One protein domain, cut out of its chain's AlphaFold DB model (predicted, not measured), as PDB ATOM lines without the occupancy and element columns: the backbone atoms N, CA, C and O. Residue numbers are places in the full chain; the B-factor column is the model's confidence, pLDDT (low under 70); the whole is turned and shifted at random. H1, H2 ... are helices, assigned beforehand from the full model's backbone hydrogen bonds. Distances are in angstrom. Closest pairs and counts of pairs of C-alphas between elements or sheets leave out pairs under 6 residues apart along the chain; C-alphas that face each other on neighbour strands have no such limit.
ATOM      1  N   ASN A 358     147.780 153.289 178.820       88.00
ATOM      2  CA  ASN A 358     148.288 154.073 179.944       88.00
ATOM      3  C   ASN A 358     149.075 153.240 180.966       88.00
ATOM      4  O   ASN A 358     149.701 153.829 181.846       88.00
ATOM      5  N   SER A 359     149.074 151.903 180.851       94.31
ATOM      6  CA  SER A 359     149.625 151.019 181.882       94.31
ATOM      7  C   SER A 359     151.088 151.322 182.190       94.31
ATOM      8  O   SER A 359     151.986 151.133 181.360       94.31
ATOM      9  N   ARG A 360     151.319 151.768 183.426       93.81
ATOM     10  CA  ARG A 360     152.624 152.130 183.970       93.81
ATOM     11  C   ARG A 360     153.572 150.938 183.919       93.81
ATOM     12  O   ARG A 360     154.676 151.063 183.400       93.81
ATOM     13  N   TYR A 361     153.113 149.782 184.395       94.31
ATOM     14  CA  TYR A 361     153.872 148.529 184.393       94.31
ATOM     15  C   TYR A 361     154.350 148.147 182.987       94.31
ATOM     16  O   TYR A 361     155.522 147.836 182.790       94.31
ATOM     17  N   LEU A 362     153.475 148.232 181.978       95.88
ATOM     18  CA  LEU A 362     153.858 147.895 180.605       95.88
ATOM     19  C   LEU A 362     154.869 148.890 180.020       95.88
ATOM     20  O   LEU A 362     155.737 148.485 179.252       95.88
ATOM     21  N   ARG A 363     154.800 150.174 180.402       95.25
ATOM     22  CA  ARG A 363     155.801 151.184 180.019       95.25
ATOM     23  C   ARG A 363     157.136 150.997 180.745       95.25
ATOM     24  O   ARG A 363     158.177 151.183 180.123       95.25
ATOM     25  N   GLU A 364     157.121 150.595 182.016       95.06
ATOM     26  CA  GLU A 364     158.332 150.203 182.751       95.06
ATOM     27  C   GLU A 364     159.012 149.007 182.058       95.06
ATOM     28  O   GLU A 364     160.198 149.095 181.747       95.06
ATOM     29  N   VAL A 365     158.263 147.961 181.675       96.12
ATOM     30  CA  VAL A 365     158.808 146.822 180.905       96.12
ATOM     31  C   VAL A 365     159.299 147.237 179.506       96.12
ATOM     32  O   VAL A 365     160.331 146.734 179.059       96.12
ATOM     33  N   GLU A 366     158.629 148.177 178.820       96.12
ATOM     34  CA  GLU A 366     159.092 148.738 177.533       96.12
ATOM     35  C   GLU A 366     160.484 149.372 177.667       96.12
ATOM     36  O   GLU A 366     161.396 149.057 176.898       96.12
ATOM     37  N   VAL A 367     160.665 150.225 178.681       96.31
ATOM     38  CA  VAL A 367     161.936 150.899 178.975       96.31
ATOM     39  C   VAL A 367     163.005 149.896 179.399       96.31
ATOM     40  O   VAL A 367     164.106 149.919 178.851       96.31
ATOM     41  N   GLN A 368     162.687 148.975 180.313       95.31
ATOM     42  CA  GLN A 368     163.613 147.941 180.787       95.31
ATOM     43  C   GLN A 368     164.143 147.066 179.638       95.31
ATOM     44  O   GLN A 368     165.346 146.799 179.578       95.31
ATOM     45  N   ALA A 369     163.272 146.645 178.715       95.38
ATOM     46  CA  ALA A 369     163.643 145.797 177.583       95.38
ATOM     47  C   ALA A 369     164.414 146.562 176.490       95.38
ATOM     48  O   ALA A 369     165.451 146.073 176.037       95.38
ATOM     49  N   LEU A 370     163.976 147.768 176.098       94.94
ATOM     50  CA  LEU A 370     164.715 148.604 175.134       94.94
ATOM     51  C   LEU A 370     166.105 148.979 175.659       94.94
ATOM     52  O   LEU A 370     167.088 148.871 174.924       94.94
ATOM     53  N   HIS A 371     166.200 149.367 176.934       93.31
ATOM     54  CA  HIS A 371     167.470 149.685 177.578       93.31
ATOM     55  C   HIS A 371     168.408 148.470 177.609       93.31
ATOM     56  O   HIS A 371     169.569 148.591 177.221       93.31
ATOM     57  N   ALA A 372     167.912 147.283 177.977       90.25
ATOM     58  CA  ALA A 372     168.721 146.066 177.961       90.25
ATOM     59  C   ALA A 372     169.240 145.726 176.549       90.25
ATOM     60  O   ALA A 372     170.431 145.447 176.390       90.25
ATOM     61  N   ILE A 373     168.395 145.806 175.511       89.50
ATOM     62  CA  ILE A 373     168.810 145.588 174.110       89.50
ATOM     63  C   ILE A 373     169.900 146.592 173.704       89.50
ATOM     64  O   ILE A 373     170.947 146.181 173.200       89.50
ATOM     65  N   SER A 374     169.684 147.889 173.954       89.12
ATOM     66  CA  SER A 374     170.656 148.960 173.691       89.12
ATOM     67  C   SER A 374     171.997 148.677 174.378       89.12
ATOM     68  O   SER A 374     173.030 148.569 173.708       89.12
ATOM     69  N   ARG A 375     171.983 148.443 175.693       84.25
ATOM     70  CA  ARG A 375     173.185 148.232 176.504       84.25
ATOM     71  C   ARG A 375     173.949 146.970 176.109       84.25
ATOM     72  O   ARG A 375     175.174 147.007 176.007       84.25
ATOM     73  N   PHE A 376     173.266 145.867 175.789       78.44
ATOM     74  CA  PHE A 376     173.941 144.683 175.247       78.44
ATOM     75  C   PHE A 376     174.475 144.892 173.820       78.44
ATOM     76  O   PHE A 376     175.538 144.350 173.516       78.44
ATOM     77  N   SER A 377     173.813 145.697 172.976       74.62
ATOM     78  CA  SER A 377     174.296 146.019 171.620       74.62
ATOM     79  C   SER A 377     175.618 146.807 171.637       74.62
ATOM     80  O   SER A 377     176.524 146.546 170.847       74.62
ATOM     81  N   MET A 378     175.785 147.712 172.608       68.50
ATOM     82  CA  MET A 378     177.010 148.491 172.815       68.50
ATOM     83  C   MET A 378     178.228 147.594 173.110       68.50
ATOM     84  O   MET A 378     179.312 147.781 172.541       68.50
ATOM     85  N   TYR A 379     178.051 146.584 173.970       62.75
ATOM     86  CA  TYR A 379     179.126 145.669 174.365       62.75
ATOM     87  C   TYR A 379     179.565 144.696 173.266       62.75
ATOM     88  O   TYR A 379     180.611 144.065 173.425       62.75
ATOM     89  N   GLU A 380     178.853 144.587 172.139       50.66
ATOM     90  CA  GLU A 380     179.215 143.641 171.074       50.66
ATOM     91  C   GLU A 380     180.576 143.934 170.423       50.66
ATOM     92  O   GLU A 380     181.212 143.020 169.898       50.66
ATOM     93  N   SER A 381     181.041 145.182 170.530       40.62
ATOM     94  CA  SER A 381     182.358 145.658 170.089       40.62
ATOM     95  C   SER A 381     183.524 145.273 171.017       40.62
ATOM     96  O   SER A 381     184.684 145.328 170.601       40.62
ATOM     97  N   ARG A 382     183.250 144.893 172.274       40.41
ATOM     98  CA  ARG A 382     184.256 144.590 173.310       40.41
ATOM     99  C   ARG A 382     184.245 143.086 173.630       40.41
ATOM    100  O   ARG A 382     183.251 142.393 173.439       40.41
ATOM    101  N   SER A 383     185.355 142.538 174.128       40.47
ATOM    102  CA  SER A 383     185.609 141.080 174.212       40.47
ATOM    103  C   SER A 383     184.783 140.288 175.258       40.47
ATOM    104  O   SER A 383     185.193 139.205 175.681       40.47
ATOM    105  N   PHE A 384     183.632 140.796 175.702       41.47
ATOM    106  CA  PHE A 384     182.849 140.271 176.827       41.47
ATOM    107  C   PHE A 384     181.936 139.093 176.442       41.47
ATOM    108  O   PHE A 384     180.722 139.217 176.288       41.47
ATOM    109  N   GLN A 385     182.516 137.894 176.340       41.19
ATOM    110  CA  GLN A 385     181.789 136.642 176.081       41.19
ATOM    111  C   GLN A 385     181.027 136.108 177.319       41.19
ATOM    112  O   GLN A 385     181.375 135.050 177.848       41.19
ATOM    113  N   SER A 386     179.986 136.798 177.811       46.00
ATOM    114  CA  SER A 386     179.218 136.281 178.969       46.00
ATOM    115  C   SER A 386     177.702 136.502 179.031       46.00
ATOM    116  O   SER A 386     177.071 135.730 179.755       46.00
ATOM    117  N   SER A 387     177.097 137.443 178.294       54.91
ATOM    118  CA  SER A 387     175.650 137.698 178.410       54.91
ATOM    119  C   SER A 387     174.806 136.520 177.904       54.91
ATOM    120  O   SER A 387     174.973 136.043 176.779       54.91
ATOM    121  N   ASP A 388     173.863 136.057 178.730       60.50
ATOM    122  CA  ASP A 388     172.924 134.996 178.340       60.50
ATOM    123  C   ASP A 388     171.982 135.431 177.218       60.50
ATOM    124  O   ASP A 388     171.629 134.603 176.385       60.50
ATOM    125  N   TYR A 389     171.672 136.729 177.127       70.31
ATOM    126  CA  TYR A 389     170.967 137.324 175.990       70.31
ATOM    127  C   TYR A 389     171.561 136.866 174.650       70.31
ATOM    128  O   TYR A 389     170.856 136.255 173.858       70.31
ATOM    129  N   ARG A 390     172.877 137.008 174.421       67.94
ATOM    130  CA  ARG A 390     173.510 136.555 173.164       67.94
ATOM    131  C   ARG A 390     173.441 135.030 172.964       67.94
ATOM    132  O   ARG A 390     173.493 134.569 171.831       67.94
ATOM    133  N   ARG A 391     173.338 134.235 174.037       64.88
ATOM    134  CA  ARG A 391     173.210 132.763 173.956       64.88
ATOM    135  C   ARG A 391     171.786 132.298 173.640       64.88
ATOM    136  O   ARG A 391     171.629 131.196 173.127       64.88
ATOM    137  N   GLN A 392     170.780 133.092 174.009       64.88
ATOM    138  CA  GLN A 392     169.356 132.750 173.908       64.88
ATOM    139  C   GLN A 392     168.629 133.519 172.793       64.88
ATOM    140  O   GLN A 392     167.549 133.108 172.372       64.88
ATOM    141  N   ARG A 393     169.211 134.619 172.300       78.81
ATOM    142  CA  ARG A 393     168.669 135.430 171.210       78.81
ATOM    143  C   ARG A 393     168.732 134.677 169.886       78.81
ATOM    144  O   ARG A 393     169.791 134.531 169.280       78.81
ATOM    145  N   GLU A 394     167.565 134.262 169.420       79.75
ATOM    146  CA  GLU A 394     167.388 133.720 168.079       79.75
ATOM    147  C   GLU A 394     167.550 134.781 166.982       79.75
ATOM    148  O   GLU A 394     167.317 135.976 167.177       79.75
ATOM    149  N   THR A 395     167.935 134.337 165.786       82.38
ATOM    150  CA  THR A 395     168.009 135.226 164.614       82.38
ATOM    151  C   THR A 395     166.607 135.448 164.048       82.38
ATOM    152  O   THR A 395     165.845 134.493 163.917       82.38
ATOM    153  N   TYR A 396     166.267 136.667 163.603       83.88
ATOM    154  CA  TYR A 396     164.939 136.968 163.032       83.88
ATOM    155  C   TYR A 396     164.524 136.014 161.889       83.88
ATOM    156  O   TYR A 396     163.346 135.720 161.733       83.88
ATOM    157  N   LYS A 397     165.480 135.458 161.126       81.56
ATOM    158  CA  LYS A 397     165.256 134.423 160.092       81.56
ATOM    159  C   LYS A 397     164.610 133.125 160.631       81.56
ATOM    160  O   LYS A 397     163.973 132.383 159.879       81.56
ATOM    161  N   ASN A 398     164.742 132.839 161.927       83.12
ATOM    162  CA  ASN A 398     164.193 131.646 162.580       83.12
ATOM    163  C   ASN A 398     162.782 131.868 163.152       83.12
ATOM    164  O   ASN A 398     161.982 130.923 163.130       83.12
ATOM    165  N   ILE A 399     162.488 133.100 163.581       84.50
ATOM    166  CA  ILE A 399     161.234 133.565 164.198       84.50
ATOM    167  C   ILE A 399     160.078 133.601 163.183       84.50
ATOM    168  O   ILE A 399     160.267 134.023 162.047       84.50
ATOM    169  N   GLU A 400     158.884 133.181 163.610       83.56
ATOM    170  CA  GLU A 400     157.650 133.114 162.804       83.56
ATOM    171  C   GLU A 400     156.546 134.001 163.403       83.56
ATOM    172  O   GLU A 400     156.457 134.146 164.624       83.56
ATOM    173  N   GLY A 401     155.690 134.583 162.556       82.88
ATOM    174  CA  GLY A 401     154.599 135.475 162.979       82.88
ATOM    175  C   GLY A 401     155.034 136.909 163.332       82.88
ATOM    176  O   GLY A 401     156.193 137.290 163.170       82.88
ATOM    177  N   GLY A 402     154.090 137.733 163.811       82.56
ATOM    178  CA  GLY A 402     154.272 139.190 163.953       82.56
ATOM    179  C   GLY A 402     155.454 139.644 164.824       82.56
ATOM    180  O   GLY A 402     156.061 140.673 164.531       82.56
ATOM    181  N   GLN A 403     155.827 138.845 165.828       88.56
ATOM    182  CA  GLN A 403     157.018 139.022 166.676       88.56
ATOM    183  C   GLN A 403     158.331 139.192 165.883       88.56
ATOM    184  O   GLN A 403     159.240 139.890 166.336       88.56
ATOM    185  N   GLN A 404     158.424 138.638 164.666       88.50
ATOM    186  CA  GLN A 404     159.612 138.751 163.813       88.50
ATOM    187  C   GLN A 404     160.001 140.212 163.521       88.50
ATOM    188  O   GLN A 404     161.189 140.503 163.382       88.50
ATOM    189  N   GLN A 405     159.034 141.141 163.485       87.12
ATOM    190  CA  GLN A 405     159.302 142.566 163.256       87.12
ATOM    191  C   GLN A 405     160.214 143.180 164.325       87.12
ATOM    192  O   GLN A 405     161.074 143.988 163.989       87.12
ATOM    193  N   LEU A 406     160.088 142.782 165.597       90.56
ATOM    194  CA  LEU A 406     160.927 143.320 166.675       90.56
ATOM    195  C   LEU A 406     162.342 142.747 166.642       90.56
ATOM    196  O   LEU A 406     163.302 143.499 166.804       90.56
ATOM    197  N   TYR A 407     162.485 141.453 166.342       90.38
ATOM    198  CA  TYR A 407     163.786 140.830 166.082       90.38
ATOM    199  C   TYR A 407     164.477 141.414 164.842       90.38
ATOM    200  O   TYR A 407     165.704 141.522 164.819       90.38
ATOM    201  N   PHE A 408     163.723 141.810 163.812       86.56
ATOM    202  CA  PHE A 408     164.267 142.495 162.641       86.56
ATOM    203  C   PHE A 408     164.677 143.936 162.971       86.56
ATOM    204  O   PHE A 408     165.830 144.292 162.735       86.56
ATOM    205  N   LEU A 409     163.792 144.732 163.581       86.50
ATOM    206  CA  LEU A 409     164.047 146.123 163.973       86.50
ATOM    207  C   LEU A 409     165.307 146.244 164.843       86.50
ATOM    208  O   LEU A 409     166.240 146.971 164.504       86.50
ATOM    209  N   SER A 410     165.371 145.470 165.929       87.12
ATOM    210  CA  SER A 410     166.511 145.455 166.860       87.12
ATOM    211  C   SER A 410     167.812 144.912 166.253       87.12
ATOM    212  O   SER A 410     168.879 145.161 166.801       87.12
ATOM    213  N   SER A 411     167.747 144.202 165.118       82.44
ATOM    214  CA  SER A 411     168.928 143.749 164.363       82.44
ATOM    215  C   SER A 411     169.343 144.701 163.228       82.44
ATOM    216  O   SER A 411     170.340 144.431 162.563       82.44
ATOM    217  N   ASN A 412     168.585 145.775 162.965       79.88
ATOM    218  CA  ASN A 412     168.871 146.746 161.896       79.88
ATOM    219  C   ASN A 412     169.081 148.184 162.401       79.88
ATOM    220  O   ASN A 412     169.788 148.943 161.740       79.88
ATOM    221  N   LEU A 413     168.533 148.553 163.564       81.12
ATOM    222  CA  LEU A 413     168.953 149.756 164.290       81.12
ATOM    223  C   LEU A 413     170.416 149.612 164.742       81.12
ATOM    224  O   LEU A 413     170.812 148.573 165.272       81.12
ATOM    225  N   ARG A 414     171.225 150.663 164.578       78.50
ATOM    226  CA  ARG A 414     172.588 150.712 165.136       78.50
ATOM    227  C   ARG A 414     172.528 150.943 166.645       78.50
ATOM    228  O   ARG A 414     171.563 151.520 167.140       78.50
ATOM    229  N   ALA A 415     173.594 150.590 167.366       80.62
ATOM    230  CA  ALA A 415     173.671 150.768 168.821       80.62
ATOM    231  C   ALA A 415     173.295 152.197 169.274       80.62
ATOM    232  O   ALA A 415     172.425 152.353 170.118       80.62
ATOM    233  N   VAL A 416     173.812 153.243 168.612       82.31
ATOM    234  CA  VAL A 416     173.453 154.650 168.904       82.31
ATOM    235  C   VAL A 416     171.969 154.987 168.666       82.31
ATOM    236  O   VAL A 416     171.417 155.844 169.350       82.31
ATOM    237  N   GLU A 417     171.295 154.304 167.740       85.62
ATOM    238  CA  GLU A 417     169.864 154.496 167.453       85.62
ATOM    239  C   GLU A 417     168.988 153.706 168.436       85.62
ATOM    240  O   GLU A 417     167.952 154.208 168.868       85.62
ATOM    241  N   LEU A 418     169.437 152.517 168.863       88.12
ATOM    242  CA  LEU A 418     168.848 151.775 169.983       88.12
ATOM    243  C   LEU A 418     168.956 152.570 171.290       88.12
ATOM    244  O   LEU A 418     167.967 152.686 172.008       88.12
ATOM    245  N   SER A 419     170.123 153.154 171.581       90.56
ATOM    246  CA  SER A 419     170.342 154.003 172.759       90.56
ATOM    247  C   SER A 419     169.494 155.272 172.710       90.56
ATOM    248  O   SER A 419     168.892 155.633 173.716       90.56
ATOM    249  N   ALA A 420     169.355 155.905 171.539       90.88
ATOM    250  CA  ALA A 420     168.451 157.040 171.365       90.88
ATOM    251  C   ALA A 420     166.975 156.667 171.613       90.88
ATOM    252  O   ALA A 420     166.271 157.398 172.309       90.88
ATOM    253  N   LEU A 421     166.508 155.525 171.092       92.00
ATOM    254  CA  LEU A 421     165.133 155.042 171.291       92.00
ATOM    255  C   LEU A 421     164.859 154.650 172.752       92.00
ATOM    256  O   LEU A 421     163.812 155.006 173.297       92.00
ATOM    257  N   ALA A 422     165.805 153.964 173.398       94.69
ATOM    258  CA  ALA A 422     165.723 153.613 174.814       94.69
ATOM    259  C   ALA A 422     165.686 154.867 175.700       94.69
ATOM    260  O   ALA A 422     164.804 154.981 176.551       94.69
ATOM    261  N   LEU A 423     166.574 155.839 175.453       94.62
ATOM    262  CA  LEU A 423     166.603 157.116 176.168       94.62
ATOM    263  C   LEU A 423     165.310 157.917 175.971       94.62
ATOM    264  O   LEU A 423     164.762 158.424 176.944       94.62
ATOM    265  N   TYR A 424     164.773 157.984 174.749       94.25
ATOM    266  CA  TYR A 424     163.511 158.676 174.476       94.25
ATOM    267  C   TYR A 424     162.344 158.092 175.284       94.25
ATOM    268  O   TYR A 424     161.589 158.832 175.915       94.25
ATOM    269  N   LYS A 425     162.211 156.759 175.319       94.81
ATOM    270  CA  LYS A 425     161.160 156.088 176.100       94.81
ATOM    271  C   LYS A 425     161.390 156.211 177.611       94.81
ATOM    272  O   LYS A 425     160.423 156.435 178.337       94.81
ATOM    273  N   ALA A 426     162.641 156.142 178.075       95.62
ATOM    274  CA  ALA A 426     162.991 156.365 179.478       95.62
ATOM    275  C   ALA A 426     162.666 157.800 179.930       95.62
ATOM    276  O   ALA A 426     162.055 157.982 180.980       95.62
ATOM    277  N   TRP A 427     162.975 158.808 179.108       95.00
ATOM    278  CA  TRP A 427     162.616 160.208 179.349       95.00
ATOM    279  C   TRP A 427     161.104 160.420 179.420       95.00
ATOM    280  O   TRP A 427     160.625 160.988 180.397       95.00
ATOM    281  N   LYS A 428     160.328 159.929 178.436       93.81
ATOM    282  CA  LYS A 428     158.855 160.035 178.472       93.81
ATOM    283  C   LYS A 428     158.272 159.392 179.734       93.81
ATOM    284  O   LYS A 428     157.288 159.886 180.266       93.81
ATOM    285  N   LEU A 429     158.857 158.291 180.211       94.56
ATOM    286  CA  LEU A 429     158.428 157.638 181.447       94.56
ATOM    287  C   LEU A 429     158.829 158.439 182.699       94.56
ATOM    288  O   LEU A 429     158.001 158.622 183.583       94.56
ATOM    289  N   HIS A 430     160.054 158.965 182.760       94.62
ATOM    290  CA  HIS A 430     160.506 159.822 183.860       94.62
ATOM    291  C   HIS A 430     159.707 161.130 183.942       94.62
ATOM    292  O   HIS A 430     159.335 161.543 185.033       94.62
ATOM    293  N   LYS A 431     159.354 161.737 182.805       93.25
ATOM    294  CA  LYS A 431     158.569 162.979 182.749       93.25
ATOM    295  C   LYS A 431     157.154 162.834 183.324       93.25
ATOM    296  O   LYS A 431     156.637 163.788 183.896       93.25
ATOM    297  N   ASP A 432     156.566 161.642 183.223       93.44
ATOM    298  CA  ASP A 432     155.265 161.323 183.825       93.44
ATOM    299  C   ASP A 432     155.374 160.897 185.306       93.44
ATOM    300  O   ASP A 432     154.388 160.965 186.042       93.44
ATOM    301  N   TYR A 433     156.564 160.478 185.759       94.56
ATOM    302  CA  TYR A 433     156.838 159.999 187.121       94.56
ATOM    303  C   TYR A 433     158.181 160.546 187.669       94.56
ATOM    304  O   TYR A 433     159.086 159.760 187.967       94.56
ATOM    305  N   PRO A 434     158.345 161.879 187.818       92.69
ATOM    306  CA  PRO A 434     159.649 162.488 188.108       92.69
ATOM    307  C   PRO A 434     160.214 162.106 189.484       92.69
ATOM    308  O   PRO A 434     161.421 161.939 189.630       92.69
ATOM    309  N   GLU A 435     159.342 161.891 190.470       92.62
ATOM    310  CA  GLU A 435     159.711 161.493 191.838       92.62
ATOM    311  C   GLU A 435     160.100 160.001 191.965       92.62
ATOM    312  O   GLU A 435     160.582 159.571 193.016       92.62
ATOM    313  N   ASP A 436     159.874 159.169 190.937       91.44
ATOM    314  CA  ASP A 436     160.170 157.734 191.016       91.44
ATOM    315  C   ASP A 436     161.646 157.459 190.713       91.44
ATOM    316  O   ASP A 436     162.076 157.362 189.561       91.44
ATOM    317  N   ARG A 437     162.428 157.292 191.784       87.44
ATOM    318  CA  ARG A 437     163.863 156.995 191.708       87.44
ATOM    319  C   ARG A 437     164.190 155.808 190.794       87.44
ATOM    320  O   ARG A 437     165.194 155.871 190.095       87.44
ATOM    321  N   TYR A 438     163.372 154.753 190.772       87.81
ATOM    322  CA  TYR A 438     163.651 153.571 189.951       87.81
ATOM    323  C   TYR A 438     163.525 153.881 188.452       87.81
ATOM    324  O   TYR A 438     164.373 153.469 187.662       87.81
ATOM    325  N   ILE A 439     162.525 154.675 188.062       92.75
ATOM    326  CA  ILE A 439     162.406 155.198 186.693       92.75
ATOM    327  C   ILE A 439     163.568 156.157 186.370       92.75
ATOM    328  O   ILE A 439     164.161 156.052 185.293       92.75
ATOM    329  N   PHE A 440     163.945 157.047 187.297       90.44
ATOM    330  CA  PHE A 440     165.089 157.951 187.114       90.44
ATOM    331  C   PHE A 440     166.425 157.204 186.954       90.44
ATOM    332  O   PHE A 440     167.243 157.583 186.117       90.44
ATOM    333  N   ASP A 441     166.638 156.111 187.694       87.69
ATOM    334  CA  ASP A 441     167.833 155.272 187.578       87.69
ATOM    335  C   ASP A 441     167.967 154.669 186.161       87.69
ATOM    336  O   ASP A 441     169.075 154.652 185.627       87.69
ATOM    337  N   TYR A 442     166.866 154.273 185.502       92.19
ATOM    338  CA  TYR A 442     166.883 153.864 184.082       92.19
ATOM    339  C   TYR A 442     167.075 155.035 183.109       92.19
ATOM    340  O   TYR A 442     167.720 154.859 182.077       92.19
ATOM    341  N   TYR A 443     166.540 156.223 183.407       93.56
ATOM    342  CA  TYR A 443     166.732 157.414 182.571       93.56
ATOM    343  C   TYR A 443     168.197 157.877 182.565       93.56
ATOM    344  O   TYR A 443     168.785 158.003 181.490       93.56
ATOM    345  N   ARG A 444     168.823 158.023 183.742       90.44
ATOM    346  CA  ARG A 444     170.260 158.331 183.874       90.44
ATOM    347  C   ARG A 444     171.129 157.273 183.192       90.44
ATOM    348  O   ARG A 444     172.051 157.608 182.455       90.44
ATOM    349  N   ASP A 445     170.839 155.993 183.406       88.69
ATOM    350  CA  ASP A 445     171.656 154.920 182.835       88.69
ATOM    351  C   ASP A 445     171.507 154.828 181.298       88.69
ATOM    352  O   ASP A 445     172.481 154.552 180.597       88.69
ATOM    353  N   ALA A 446     170.343 155.188 180.742       92.44
ATOM    354  CA  ALA A 446     170.156 155.353 179.298       92.44
ATOM    355  C   ALA A 446     170.890 156.583 178.720       92.44
ATOM    356  O   ALA A 446     171.353 156.523 177.577       92.44
ATOM    357  N   ILE A 447     171.054 157.671 179.490       91.62
ATOM    358  CA  ILE A 447     171.938 158.796 179.123       91.62
ATOM    359  C   ILE A 447     173.381 158.292 179.003       91.62
ATOM    360  O   ILE A 447     173.994 158.463 177.949       91.62
ATOM    361  N   TYR A 448     173.890 157.588 180.019       87.56
ATOM    362  CA  TYR A 448     175.245 157.021 180.016       87.56
ATOM    363  C   TYR A 448     175.492 156.084 178.818       87.56
ATOM    364  O   TYR A 448     176.516 156.191 178.138       87.56
ATOM    365  N   VAL A 449     174.540 155.202 178.487       86.94
ATOM    366  CA  VAL A 449     174.655 154.300 177.321       86.94
ATOM    367  C   VAL A 449     174.621 155.060 175.984       86.94
ATOM    368  O   VAL A 449     175.211 154.598 175.005       86.94
ATOM    369  N   LEU A 450     174.005 156.247 175.913       87.38
ATOM    370  CA  LEU A 450     174.146 157.135 174.753       87.38
ATOM    371  C   LEU A 450     175.501 157.870 174.746       87.38
ATOM    372  O   LEU A 450     176.099 158.001 173.677       87.38
ATOM    373  N   GLN A 451     176.026 158.290 175.901       86.06
ATOM    374  CA  GLN A 451     177.337 158.955 176.011       86.06
ATOM    375  C   GLN A 451     178.499 158.058 175.562       86.06
ATOM    376  O   GLN A 451     179.434 158.530 174.922       86.06
ATOM    377  N   GLN A 452     178.398 156.737 175.746       82.25
ATOM    378  CA  GLN A 452     179.348 155.769 175.165       82.25
ATOM    379  C   GLN A 452     179.384 155.771 173.614       82.25
ATOM    380  O   GLN A 452     180.260 155.140 173.015       82.25
ATOM    381  N   HIS A 453     178.458 156.478 172.956       81.19
ATOM    382  CA  HIS A 453     178.467 156.766 171.519       81.19
ATOM    383  C   HIS A 453     178.678 158.253 171.187       81.19
ATOM    384  O   HIS A 453     179.207 158.549 170.116       81.19
ATOM    385  N   ILE A 454     178.253 159.169 172.063       82.50
ATOM    386  CA  ILE A 454     178.299 160.628 171.874       82.50
ATOM    387  C   ILE A 454     178.683 161.292 173.214       82.50
ATOM    388  O   ILE A 454     177.788 161.715 173.934       82.50
ATOM    389  N   PRO A 455     179.967 161.356 173.615       79.19
ATOM    390  CA  PRO A 455     180.316 161.697 175.002       79.19
ATOM    391  C   PRO A 455     179.807 163.073 175.465       79.19
ATOM    392  O   PRO A 455     179.137 163.181 176.491       79.19
ATOM    393  N   ASN A 456     180.059 164.116 174.666       80.12
ATOM    394  CA  ASN A 456     179.764 165.502 175.029       80.12
ATOM    395  C   ASN A 456     178.402 165.979 174.493       80.12
ATOM    396  O   ASN A 456     178.046 165.697 173.344       80.12
ATOM    397  N   PHE A 457     177.704 166.820 175.260       81.81
ATOM    398  CA  PHE A 457     176.422 167.412 174.856       81.81
ATOM    399  C   PHE A 457     176.515 168.230 173.555       81.81
ATOM    400  O   PHE A 457     175.627 168.150 172.711       81.81
ATOM    401  N   GLU A 458     177.610 168.954 173.303       80.25
ATOM    402  CA  GLU A 458     177.774 169.763 172.084       80.25
ATOM    403  C   GLU A 458     178.009 168.919 170.817       80.25
ATOM    404  O   GLU A 458     177.964 169.444 169.700       80.25
ATOM    405  N   GLN A 459     178.256 167.613 170.977       77.44
ATOM    406  CA  GLN A 459     178.280 166.637 169.885       77.44
ATOM    407  C   GLN A 459     176.881 166.072 169.588       77.44
ATOM    408  O   GLN A 459     176.685 165.485 168.517       77.44
ATOM    409  N   LEU A 460     175.897 166.262 170.482       74.75
ATOM    410  CA  LEU A 460     174.517 165.887 170.193       74.75
ATOM    411  C   LEU A 460     173.988 166.705 169.006       74.75
ATOM    412  O   LEU A 460     174.203 167.920 168.910       74.75
ATOM    413  N   PRO A 461     173.267 166.076 168.065       67.62
ATOM    414  CA  PRO A 461     172.768 166.805 166.917       67.62
ATOM    415  C   PRO A 461     171.581 167.695 167.319       67.62
ATOM    416  O   PRO A 461     170.532 167.183 167.697       67.62
ATOM    417  N   LYS A 462     171.725 169.019 167.155       72.00
ATOM    418  CA  LYS A 462     170.673 170.027 167.417       72.00
ATOM    419  C   LYS A 462     169.287 169.570 166.951       72.00
ATOM    420  O   LYS A 462     169.185 169.062 165.831       72.00
ATOM    421  N   ALA A 463     168.241 169.847 167.733       71.56
ATOM    422  CA  ALA A 463     166.846 169.561 167.382       71.56
ATOM    423  C   ALA A 463     166.512 169.919 165.916       71.56
ATOM    424  O   ALA A 463     167.008 170.911 165.369       71.56
ATOM    425  N   MET A 464     165.713 169.076 165.261       70.06
ATOM    426  CA  MET A 464     165.259 169.269 163.883       70.06
ATOM    427  C   MET A 464     163.922 169.998 163.838       70.06
ATOM    428  O   MET A 464     163.043 169.774 164.669       70.06
ATOM    429  N   GLN A 465     163.733 170.828 162.817       72.50
ATOM    430  CA  GLN A 465     162.432 171.440 162.555       72.50
ATOM    431  C   GLN A 465     161.481 170.436 161.891       72.50
ATOM    432  O   GLN A 465     161.900 169.592 161.098       72.50
ATOM    433  N   GLU A 466     160.177 170.583 162.131       70.62
ATOM    434  CA  GLU A 466     159.119 169.723 161.568       70.62
ATOM    435  C   GLU A 466     159.190 169.594 160.028       70.62
ATOM    436  O   GLU A 466     158.877 168.549 159.455       70.62
ATOM    437  N   ALA A 467     159.661 170.642 159.343       73.44
ATOM    438  CA  ALA A 467     159.898 170.632 157.901       73.44
ATOM    439  C   ALA A 467     161.103 169.761 157.487       73.44
ATOM    440  O   ALA A 467     161.015 169.037 156.495       73.44
ATOM    441  N   GLU A 468     162.207 169.784 158.245       68.50
ATOM    442  CA  GLU A 468     163.368 168.908 158.010       68.50
ATOM    443  C   GLU A 468     163.000 167.441 158.262       68.50
ATOM    444  O   GLU A 468     163.389 166.558 157.500       68.50
ATOM    445  N   ILE A 469     162.203 167.207 159.306       66.75
ATOM    446  CA  ILE A 469     161.636 165.914 159.698       66.75
ATOM    447  C   ILE A 469     160.796 165.322 158.559       66.75
ATOM    448  O   ILE A 469     161.068 164.220 158.078       66.75
ATOM    449  N   LYS A 470     159.825 166.088 158.050       72.19
ATOM    450  CA  LYS A 470     158.992 165.686 156.906       72.19
ATOM    451  C   LYS A 470     159.827 165.456 155.642       72.19
ATOM    452  O   LYS A 470     159.571 164.502 154.914       72.19
ATOM    453  N   ALA A 471     160.860 166.268 155.406       72.06
ATOM    454  CA  ALA A 471     161.784 166.108 154.278       72.06
ATOM    455  C   ALA A 471     162.793 164.947 154.432       72.06
ATOM    456  O   ALA A 471     163.434 164.567 153.447       72.06
ATOM    457  N   TYR A 472     162.956 164.388 155.635       67.12
ATOM    458  CA  TYR A 472     163.685 163.141 155.871       67.12
ATOM    459  C   TYR A 472     162.780 161.937 155.590       67.12
ATOM    460  O   TYR A 472     163.095 161.140 154.709       67.12
ATOM    461  N   LEU A 473     161.607 161.867 156.232       65.81
ATOM    462  CA  LEU A 473     160.652 160.766 156.041       65.81
ATOM    463  C   LEU A 473     160.142 160.647 154.595       65.81
ATOM    464  O   LEU A 473     159.937 159.540 154.116       65.81
ATOM    465  N   ALA A 474     160.018 161.755 153.858       66.50
ATOM    466  CA  ALA A 474     159.655 161.739 152.435       66.50
ATOM    467  C   ALA A 474     160.727 161.130 151.498       66.50
ATOM    468  O   ALA A 474     160.497 161.049 150.292       66.50
ATOM    469  N   LYS A 475     161.897 160.731 152.022       63.19
ATOM    470  CA  LYS A 475     162.942 159.985 151.293       63.19
ATOM    471  C   LYS A 475     162.948 158.491 151.616       63.19
ATOM    472  O   LYS A 475     163.583 157.734 150.884       63.19
ATOM    473  N   ALA A 476     162.278 158.076 152.690       54.72
ATOM    474  CA  ALA A 476     162.052 156.665 152.962       54.72
ATOM    475  C   ALA A 476     161.154 156.068 151.858       54.72
ATOM    476  O   ALA A 476     160.346 156.797 151.266       54.72
ATOM    477  N   PRO A 477     161.266 154.763 151.550       50.75
ATOM    478  CA  PRO A 477     160.360 154.125 150.604       50.75
ATOM    479  C   PRO A 477     158.908 154.309 151.060       50.75
ATOM    480  O   PRO A 477     158.593 154.164 152.243       50.75
ATOM    481  N   ALA A 478     158.022 154.635 150.113       44.16
ATOM    482  CA  ALA A 478     156.602 154.816 150.396       44.16
ATOM    483  C   ALA A 478     156.048 153.575 151.107       44.16
ATOM    484  O   ALA A 478     156.309 152.452 150.674       44.16
ATOM    485  N   ALA A 479     155.304 153.796 152.196       43.72
ATOM    486  CA  ALA A 479     154.867 152.730 153.088       43.72
ATOM    487  C   ALA A 479     154.101 151.657 152.294       43.72
ATOM    488  O   ALA A 479     152.997 151.903 151.804       43.72
ATOM    489  N   GLN A 480     154.715 150.483 152.140       43.56
ATOM    490  CA  GLN A 480     154.086 149.349 151.472       43.56
ATOM    491  C   GLN A 480     152.871 148.880 152.284       43.56
ATOM    492  O   GLN A 480     152.705 149.237 153.453       43.56
ATOM    493  N   ASP A 481     152.012 148.051 151.693       40.81
ATOM    494  CA  ASP A 481     150.976 147.397 152.487       40.81
ATOM    495  C   ASP A 481     151.612 146.344 153.407       40.81
ATOM    496  O   ASP A 481     151.685 145.171 153.067       40.81
ATOM    497  N   TYR A 482     152.057 146.750 154.596       43.75
ATOM    498  CA  TYR A 482     152.605 145.849 155.613       43.75
ATOM    499  C   TYR A 482     151.518 144.964 156.290       43.75
ATOM    500  O   TYR A 482     151.797 144.335 157.314       43.75
ATOM    501  N   SER A 483     150.265 144.925 155.795       33.62
ATOM    502  CA  SER A 483     149.125 144.260 156.456       33.62
ATOM    503  C   SER A 483     148.997 142.749 156.195       33.62
ATOM    504  O   SER A 483     148.198 142.293 155.378       33.62
ATOM    505  N   VAL A 484     149.733 141.924 156.945       35.16
ATOM    506  CA  VAL A 484     149.425 140.479 156.999       35.16
ATOM    507  C   VAL A 484     147.998 140.297 157.554       35.16
ATOM    508  O   VAL A 484     147.699 140.869 158.611       35.16
ATOM    509  N   PRO A 485     147.100 139.550 156.876       32.22
ATOM    510  CA  PRO A 485     145.762 139.275 157.395       32.22
ATOM    511  C   PRO A 485     145.837 138.480 158.706       32.22
ATOM    512  O   PRO A 485     146.773 137.713 158.934       32.22
ATOM    513  N   LYS A 486     144.843 138.649 159.589       36.38
ATOM    514  CA  LYS A 486     144.778 137.875 160.836       36.38
ATOM    515  C   LYS A 486     144.651 136.389 160.499       36.38
ATOM    516  O   LYS A 486     143.673 136.003 159.866       36.38
ATOM    517  N   VAL A 487     145.593 135.574 160.977       38.88
ATOM    518  CA  VAL A 487     145.518 134.118 160.831       38.88
ATOM    519  C   VAL A 487     144.316 133.604 161.632       38.88
ATOM    520  O   VAL A 487     144.290 133.675 162.861       38.88
ATOM    521  N   THR A 488     143.292 133.138 160.925       39.75
ATOM    522  CA  THR A 488     142.136 132.406 161.454       39.75
ATOM    523  C   THR A 488     142.325 130.898 161.258       39.75
ATOM    524  O   THR A 488     143.241 130.461 160.555       39.75
ATOM    525  N   LYS A 489     141.427 130.091 161.845       36.69
ATOM    526  CA  LYS A 489     141.439 128.616 161.771       36.69
ATOM    527  C   LYS A 489     141.541 128.066 160.336       36.69
ATOM    528  O   LYS A 489     142.129 126.998 160.147       36.69
ATOM    529  N   ASP A 490     141.001 128.809 159.369       33.34
ATOM    530  CA  ASP A 490     140.883 128.436 157.954       33.34
ATOM    531  C   ASP A 490     142.110 128.853 157.121       33.34
ATOM    532  O   ASP A 490     142.517 128.144 156.206       33.34
ATOM    533  N   SER A 491     142.762 129.966 157.476       39.34
ATOM    534  CA  SER A 491     143.922 130.528 156.753       39.34
ATOM    535  C   SER A 491     145.254 129.782 156.961       39.34
ATOM    536  O   SER A 491     146.311 130.280 156.593       39.34
ATOM    537  N   LEU A 492     145.218 128.590 157.561       40.31
ATOM    538  CA  LEU A 492     146.392 127.752 157.849       40.31
ATOM    539  C   LEU A 492     146.743 126.769 156.712       40.31
ATOM    540  O   LEU A 492     147.622 125.928 156.884       40.31
ATOM    541  N   ILE A 493     146.038 126.846 155.577       36.88
ATOM    542  CA  ILE A 493     146.155 125.906 154.448       36.88
ATOM    543  C   ILE A 493     147.017 126.469 153.301       36.88
ATOM    544  O   ILE A 493     147.652 125.699 152.586       36.88
ATOM    545  N   GLU A 494     147.109 127.795 153.157       34.44
ATOM    546  CA  GLU A 494     147.938 128.460 152.143       34.44
ATOM    547  C   GLU A 494     148.901 129.462 152.797       34.44
ATOM    548  O   GLU A 494     148.469 130.494 153.296       34.44
ATOM    549  N   VAL A 495     150.201 129.150 152.800       34.88
ATOM    550  CA  VAL A 495     151.269 129.885 152.085       34.88
ATOM    551  C   VAL A 495     152.521 128.998 152.102       34.88
ATOM    552  O   VAL A 495     152.950 128.534 153.156       34.88
ATOM    553  N   LEU A 496     153.149 128.807 150.941       29.94
ATOM    554  CA  LEU A 496     154.502 128.264 150.824       29.94
ATOM    555  C   LEU A 496     155.274 129.019 149.740       29.94
ATOM    556  O   LEU A 496     154.696 129.384 148.724       29.94
ATOM    557  N   GLN A 497     156.587 129.138 149.959       36.75
ATOM    558  CA  GLN A 497     157.608 129.566 148.994       36.75
ATOM    559  C   GLN A 497     157.451 130.988 148.418       36.75
ATOM    560  O   GLN A 497     156.749 131.207 147.441       36.75
ATOM    561  N   ASP A 498     158.306 131.902 148.883       34.84
ATOM    562  CA  ASP A 498     159.494 132.185 148.069       34.84
ATOM    563  C   ASP A 498     160.710 132.534 148.952       34.84
ATOM    564  O   ASP A 498     160.565 132.887 150.124       34.84
ATOM    565  N   ALA A 499     161.924 132.364 148.426       40.47
ATOM    566  CA  ALA A 499     163.159 132.364 149.212       40.47
ATOM    567  C   ALA A 499     164.299 133.148 148.542       40.47
ATOM    568  O   ALA A 499     165.298 132.570 148.119       40.47
ATOM    569  N   ASN A 500     164.188 134.484 148.486       39.28
ATOM    570  CA  ASN A 500     165.330 135.336 148.112       39.28
ATOM    571  C   ASN A 500     165.335 136.764 148.708       39.28
ATOM    572  O   ASN A 500     165.816 137.713 148.088       39.28
ATOM    573  N   ILE A 501     164.835 136.915 149.944       42.28
ATOM    574  CA  ILE A 501     164.791 138.195 150.692       42.28
ATOM    575  C   ILE A 501     166.165 138.894 150.715       42.28
ATOM    576  O   ILE A 501     166.250 140.115 150.614       42.28
ATOM    577  N   GLU A 502     167.249 138.121 150.814       37.59
ATOM    578  CA  GLU A 502     168.617 138.637 150.927       37.59
ATOM    579  C   GLU A 502     169.069 139.391 149.664       37.59
ATOM    580  O   GLU A 502     169.637 140.472 149.777       37.59
ATOM    581  N   VAL A 503     168.733 138.901 148.463       41.28
ATOM    582  CA  VAL A 503     169.084 139.573 147.195       41.28
ATOM    583  C   VAL A 503     168.318 140.889 147.028       41.28
ATOM    584  O   VAL A 503     168.911 141.879 146.604       41.28
ATOM    585  N   LEU A 504     167.036 140.922 147.410       37.03
ATOM    586  CA  LEU A 504     166.211 142.134 147.364       37.03
ATOM    587  C   LEU A 504     166.665 143.189 148.382       37.03
ATOM    588  O   LEU A 504     166.793 144.360 148.037       37.03
ATOM    589  N   PHE A 505     166.944 142.814 149.632       42.06
ATOM    590  CA  PHE A 505     167.369 143.802 150.632       42.06
ATOM    591  C   PHE A 505     168.801 144.301 150.410       42.06
ATOM    592  O   PHE A 505     169.079 145.474 150.667       42.06
ATOM    593  N   ASP A 506     169.698 143.473 149.871       38.81
ATOM    594  CA  ASP A 506     171.041 143.926 149.504       38.81
ATOM    595  C   ASP A 506     171.042 144.748 148.198       38.81
ATOM    596  O   ASP A 506     171.878 145.644 148.050       38.81
ATOM    597  N   SER A 507     170.072 144.539 147.288       37.66
ATOM    598  CA  SER A 507     169.834 145.468 146.173       37.66
ATOM    599  C   SER A 507     169.268 146.797 146.670       37.66
ATOM    600  O   SER A 507     169.862 147.821 146.356       37.66
ATOM    601  N   TYR A 508     168.246 146.811 147.538       38.41
ATOM    602  CA  TYR A 508     167.739 148.047 148.164       38.41
ATOM    603  C   TYR A 508     168.848 148.820 148.906       38.41
ATOM    604  O   TYR A 508     168.975 150.033 148.744       38.41
ATOM    605  N   ARG A 509     169.722 148.143 149.667       43.22
ATOM    606  CA  ARG A 509     170.858 148.799 150.347       43.22
ATOM    607  C   ARG A 509     171.865 149.435 149.383       43.22
ATOM    608  O   ARG A 509     172.432 150.479 149.710       43.22
ATOM    609  N   LYS A 510     172.093 148.834 148.211       42.22
ATOM    610  CA  LYS A 510     173.013 149.353 147.179       42.22
ATOM    611  C   LYS A 510     172.374 150.441 146.314       42.22
ATOM    612  O   LYS A 510     173.029 151.439 146.032       42.22
ATOM    613  N   GLU A 511     171.115 150.269 145.931       36.25
ATOM    614  CA  GLU A 511     170.340 151.172 145.072       36.25
ATOM    615  C   GLU A 511     170.013 152.495 145.782       36.25
ATOM    616  O   GLU A 511     170.185 153.564 145.200       36.25
ATOM    617  N   TYR A 512     169.652 152.439 147.069       42.56
ATOM    618  CA  TYR A 512     169.296 153.612 147.880       42.56
ATOM    619  C   TYR A 512     170.466 154.140 148.739       42.56
ATOM    620  O   TYR A 512     170.270 154.955 149.639       42.56
ATOM    621  N   GLY A 513     171.704 153.716 148.453       34.69
ATOM    622  CA  GLY A 513     172.920 154.378 148.946       34.69
ATOM    623  C   GLY A 513     173.263 154.192 150.431       34.69
ATOM    624  O   GLY A 513     174.062 154.960 150.970       34.69
ATOM    625  N   TYR A 514     172.732 153.161 151.099       42.19
ATOM    626  CA  TYR A 514     173.004 152.889 152.522       42.19
ATOM    627  C   TYR A 514     174.492 152.634 152.842       42.19
ATOM    628  O   TYR A 514     174.896 152.727 153.999       42.19
ATOM    629  N   SER A 515     175.320 152.354 151.832       36.72
ATOM    630  CA  SER A 515     176.765 152.133 151.958       36.72
ATOM    631  C   SER A 515     177.619 153.402 152.123       36.72
ATOM    632  O   SER A 515     178.809 153.263 152.388       36.72
ATOM    633  N   ASN A 516     177.061 154.614 151.979       34.72
ATOM    634  CA  ASN A 516     177.797 155.884 152.137       34.72
ATOM    635  C   ASN A 516     176.961 157.014 152.785       34.72
ATOM    636  O   ASN A 516     177.143 158.197 152.492       34.72
ATOM    637  N   LEU A 517     176.042 156.678 153.700       39.06
ATOM    638  CA  LEU A 517     175.373 157.678 154.543       39.06
ATOM    639  C   LEU A 517     176.288 158.117 155.701       39.06
ATOM    640  O   LEU A 517     176.200 157.600 156.813       39.06
ATOM    641  N   ASP A 518     177.114 159.127 155.420       39.06
ATOM    642  CA  ASP A 518     178.163 159.756 156.256       39.06
ATOM    643  C   ASP A 518     177.721 160.262 157.656       39.06
ATOM    644  O   ASP A 518     178.515 160.798 158.423       39.06
ATOM    645  N   LYS A 519     176.441 160.107 158.030       43.34
ATOM    646  CA  LYS A 519     175.907 160.469 159.356       43.34
ATOM    647  C   LYS A 519     174.903 159.440 159.869       43.34
ATOM    648  O   LYS A 519     173.699 159.562 159.645       43.34
ATOM    649  N   GLY A 520     175.390 158.485 160.667       47.03
ATOM    650  CA  GLY A 520     174.528 157.608 161.478       47.03
ATOM    651  C   GLY A 520     173.681 158.359 162.515       47.03
ATOM    652  O   GLY A 520     172.655 157.866 162.965       47.03
ATOM    653  N   TYR A 521     174.063 159.599 162.809       54.94
ATOM    654  CA  TYR A 521     173.371 160.521 163.698       54.94
ATOM    655  C   TYR A 521     171.974 160.953 163.230       54.94
ATOM    656  O   TYR A 521     171.235 161.476 164.049       54.94
ATOM    657  N   ASN A 522     171.585 160.785 161.960       60.31
ATOM    658  CA  ASN A 522     170.353 161.407 161.447       60.31
ATOM    659  C   ASN A 522     169.055 160.857 162.073       60.31
ATOM    660  O   ASN A 522     168.155 161.646 162.347       60.31
ATOM    661  N   LEU A 523     168.958 159.550 162.344       68.69
ATOM    662  CA  LEU A 523     167.786 158.978 163.024       68.69
ATOM    663  C   LEU A 523     167.846 159.217 164.542       68.69
ATOM    664  O   LEU A 523     166.840 159.587 165.138       68.69
ATOM    665  N   ALA A 524     169.026 159.104 165.161       69.56
ATOM    666  CA  ALA A 524     169.212 159.433 166.579       69.56
ATOM    667  C   ALA A 524     168.866 160.909 166.880       69.56
ATOM    668  O   ALA A 524     168.088 161.181 167.787       69.56
ATOM    669  N   ARG A 525     169.349 161.851 166.054       68.62
ATOM    670  CA  ARG A 525     168.976 163.282 166.048       68.62
ATOM    671  C   ARG A 525     167.469 163.488 166.070       68.62
ATOM    672  O   ARG A 525     166.970 164.391 166.731       68.62
ATOM    673  N   TYR A 526     166.770 162.685 165.279       73.56
ATOM    674  CA  TYR A 526     165.347 162.825 165.060       73.56
ATOM    675  C   TYR A 526     164.536 162.288 166.250       73.56
ATOM    676  O   TYR A 526     163.707 163.011 166.807       73.56
ATOM    677  N   ILE A 527     164.867 161.079 166.716       80.44
ATOM    678  CA  ILE A 527     164.317 160.478 167.940       80.44
ATOM    679  C   ILE A 527     164.497 161.424 169.137       80.44
ATOM    680  O   ILE A 527     163.546 161.686 169.863       80.44
ATOM    681  N   LEU A 528     165.689 161.998 169.306       83.75
ATOM    682  CA  LEU A 528     166.022 162.879 170.431       83.75
ATOM    683  C   LEU A 528     165.517 164.326 170.259       83.75
ATOM    684  O   LEU A 528     165.783 165.159 171.120       83.75
ATOM    685  N   SER A 529     164.805 164.667 169.179       83.44
ATOM    686  CA  SER A 529     164.497 166.070 168.865       83.44
ATOM    687  C   SER A 529     163.513 166.737 169.838       83.44
ATOM    688  O   SER A 529     163.645 167.938 170.060       83.44
ATOM    689  N   ASP A 530     162.561 166.010 170.436       85.12
ATOM    690  CA  ASP A 530     161.739 166.527 171.549       85.12
ATOM    691  C   ASP A 530     162.575 166.688 172.835       85.12
ATOM    692  O   ASP A 530     162.445 167.683 173.540       85.12
ATOM    693  N   LEU A 531     163.441 165.711 173.135       86.75
ATOM    694  CA  LEU A 531     164.296 165.684 174.331       86.75
ATOM    695  C   LEU A 531     165.312 166.838 174.324       86.75
ATOM    696  O   LEU A 531     165.565 167.463 175.346       86.75
ATOM    697  N   MET A 532     165.833 167.179 173.146       84.06
ATOM    698  CA  MET A 532     166.732 168.314 172.898       84.06
ATOM    699  C   MET A 532     166.059 169.696 173.031       84.06
ATOM    700  O   MET A 532     166.685 170.708 172.719       84.06
ATOM    701  N   GLN A 533     164.791 169.745 173.450       84.81
ATOM    702  CA  GLN A 533     164.046 170.958 173.811       84.81
ATOM    703  C   GLN A 533     163.628 170.963 175.297       84.81
ATOM    704  O   GLN A 533     162.913 171.867 175.722       84.81
ATOM    705  N   ASP A 534     164.028 169.955 176.078       87.88
ATOM    706  CA  ASP A 534     163.764 169.871 177.514       87.88
ATOM    707  C   ASP A 534     164.846 170.648 178.287       87.88
ATOM    708  O   ASP A 534     166.037 170.390 178.109       87.88
ATOM    709  N   GLU A 535     164.444 171.629 179.104       87.12
ATOM    710  CA  GLU A 535     165.362 172.606 179.717       87.12
ATOM    711  C   GLU A 535     166.361 171.958 180.694       87.12
ATOM    712  O   GLU A 535     167.497 172.418 180.799       87.12
TER     713      GLU A 535
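Overview. This is residues 358 to 535 of the 816 residues of the protein "Peptidase M48 Ste24p" of Saprospira grandis (strain Lewin) (UniProt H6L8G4). Three helices, H1, H4 and H5, pack side by side as an up-and-down bundle whose centres make a triangle, and the short helix H8 packs on residues 416 to 424 of H4. Away from this core, H2, H3, H6 and H7 are strung on links and touch no other helix; a long loop, residues 474 to 500, swings far out, and residues 488 to 505 stick out. The printed part has 178 residues with eight named helices, H1 to H8 in chain order, and no named strand; the class is all helix. It is only just compact, close to loose, with a radius of gyration of the C-alphas of 18.8 A, and spans 55 by 39 by 36 A.

Along the chain. H1, residues 360 to 379, is the longest helix at 28.9 A, from C-alpha 360 at (152.624, 152.130, 183.970) to C-alpha 379 at (179.126, 145.669, 174.365). H4, residues 415 to 432, measures 26.0 A and H5, residues 437 to 451, 20.8 A. H7, residues 501 to 511, measures 15.2 A. The shorter ones are H2, residues 388 to 392, H3, residues 404 to 409, H6, residues 466 to 473, and H8, residues 521 to 527, which ends with C-alpha 527 at (164.317, 160.478, 167.940).

Arrangement. H1 touches H4, opposite ways at a shallow tilt of 26 degrees; their closest C-alphas, of Ser 374 and Leu 418, are 5.0 A apart. H1 touches H5, the same way at a shallow tilt of 29 degrees, closest at the C-alphas of Arg 375 and Val 449, 6.3 A. H4 and H5 form a helical hairpin at a shallow tilt of 27 degrees, closest at the C-alphas of Ala 426 and Tyr 443, 5.0 A. H4 is the hub; with residues 416 to 424 alone it touches H8, the same way at a shallow tilt of 23 degrees, closest at the C-alphas of Glu 417 and Ala 524, 5.1 A. H6 and H8 are close but not clearly touching, with the C-alphas of Ile 469 and Tyr 526 7.2 A apart. H2 is close to H1 but not clearly touching, with the C-alphas of Phe 376 and Tyr 389 8.0 A apart. H3 and H7 touch no helix. Every O i to N i+4 pair is within hydrogen-bond range in H2, H3, H5, H6, H7 and H8, against 15 of 16 in H1 and 13 of 14 in H4.

Size, cuts and confidence. The two C-alphas farthest apart, those of Glu 458 and Asp 490, are 57.2 A apart. The printed part has no cut. The links H2 to H3, H5 to H6 and H6 to H7 are long, the last with 27 residues. Mean pLDDT of the printed part is 70.5; 71 residues are under 70, among them residues 378 to 388 and 472 to 525.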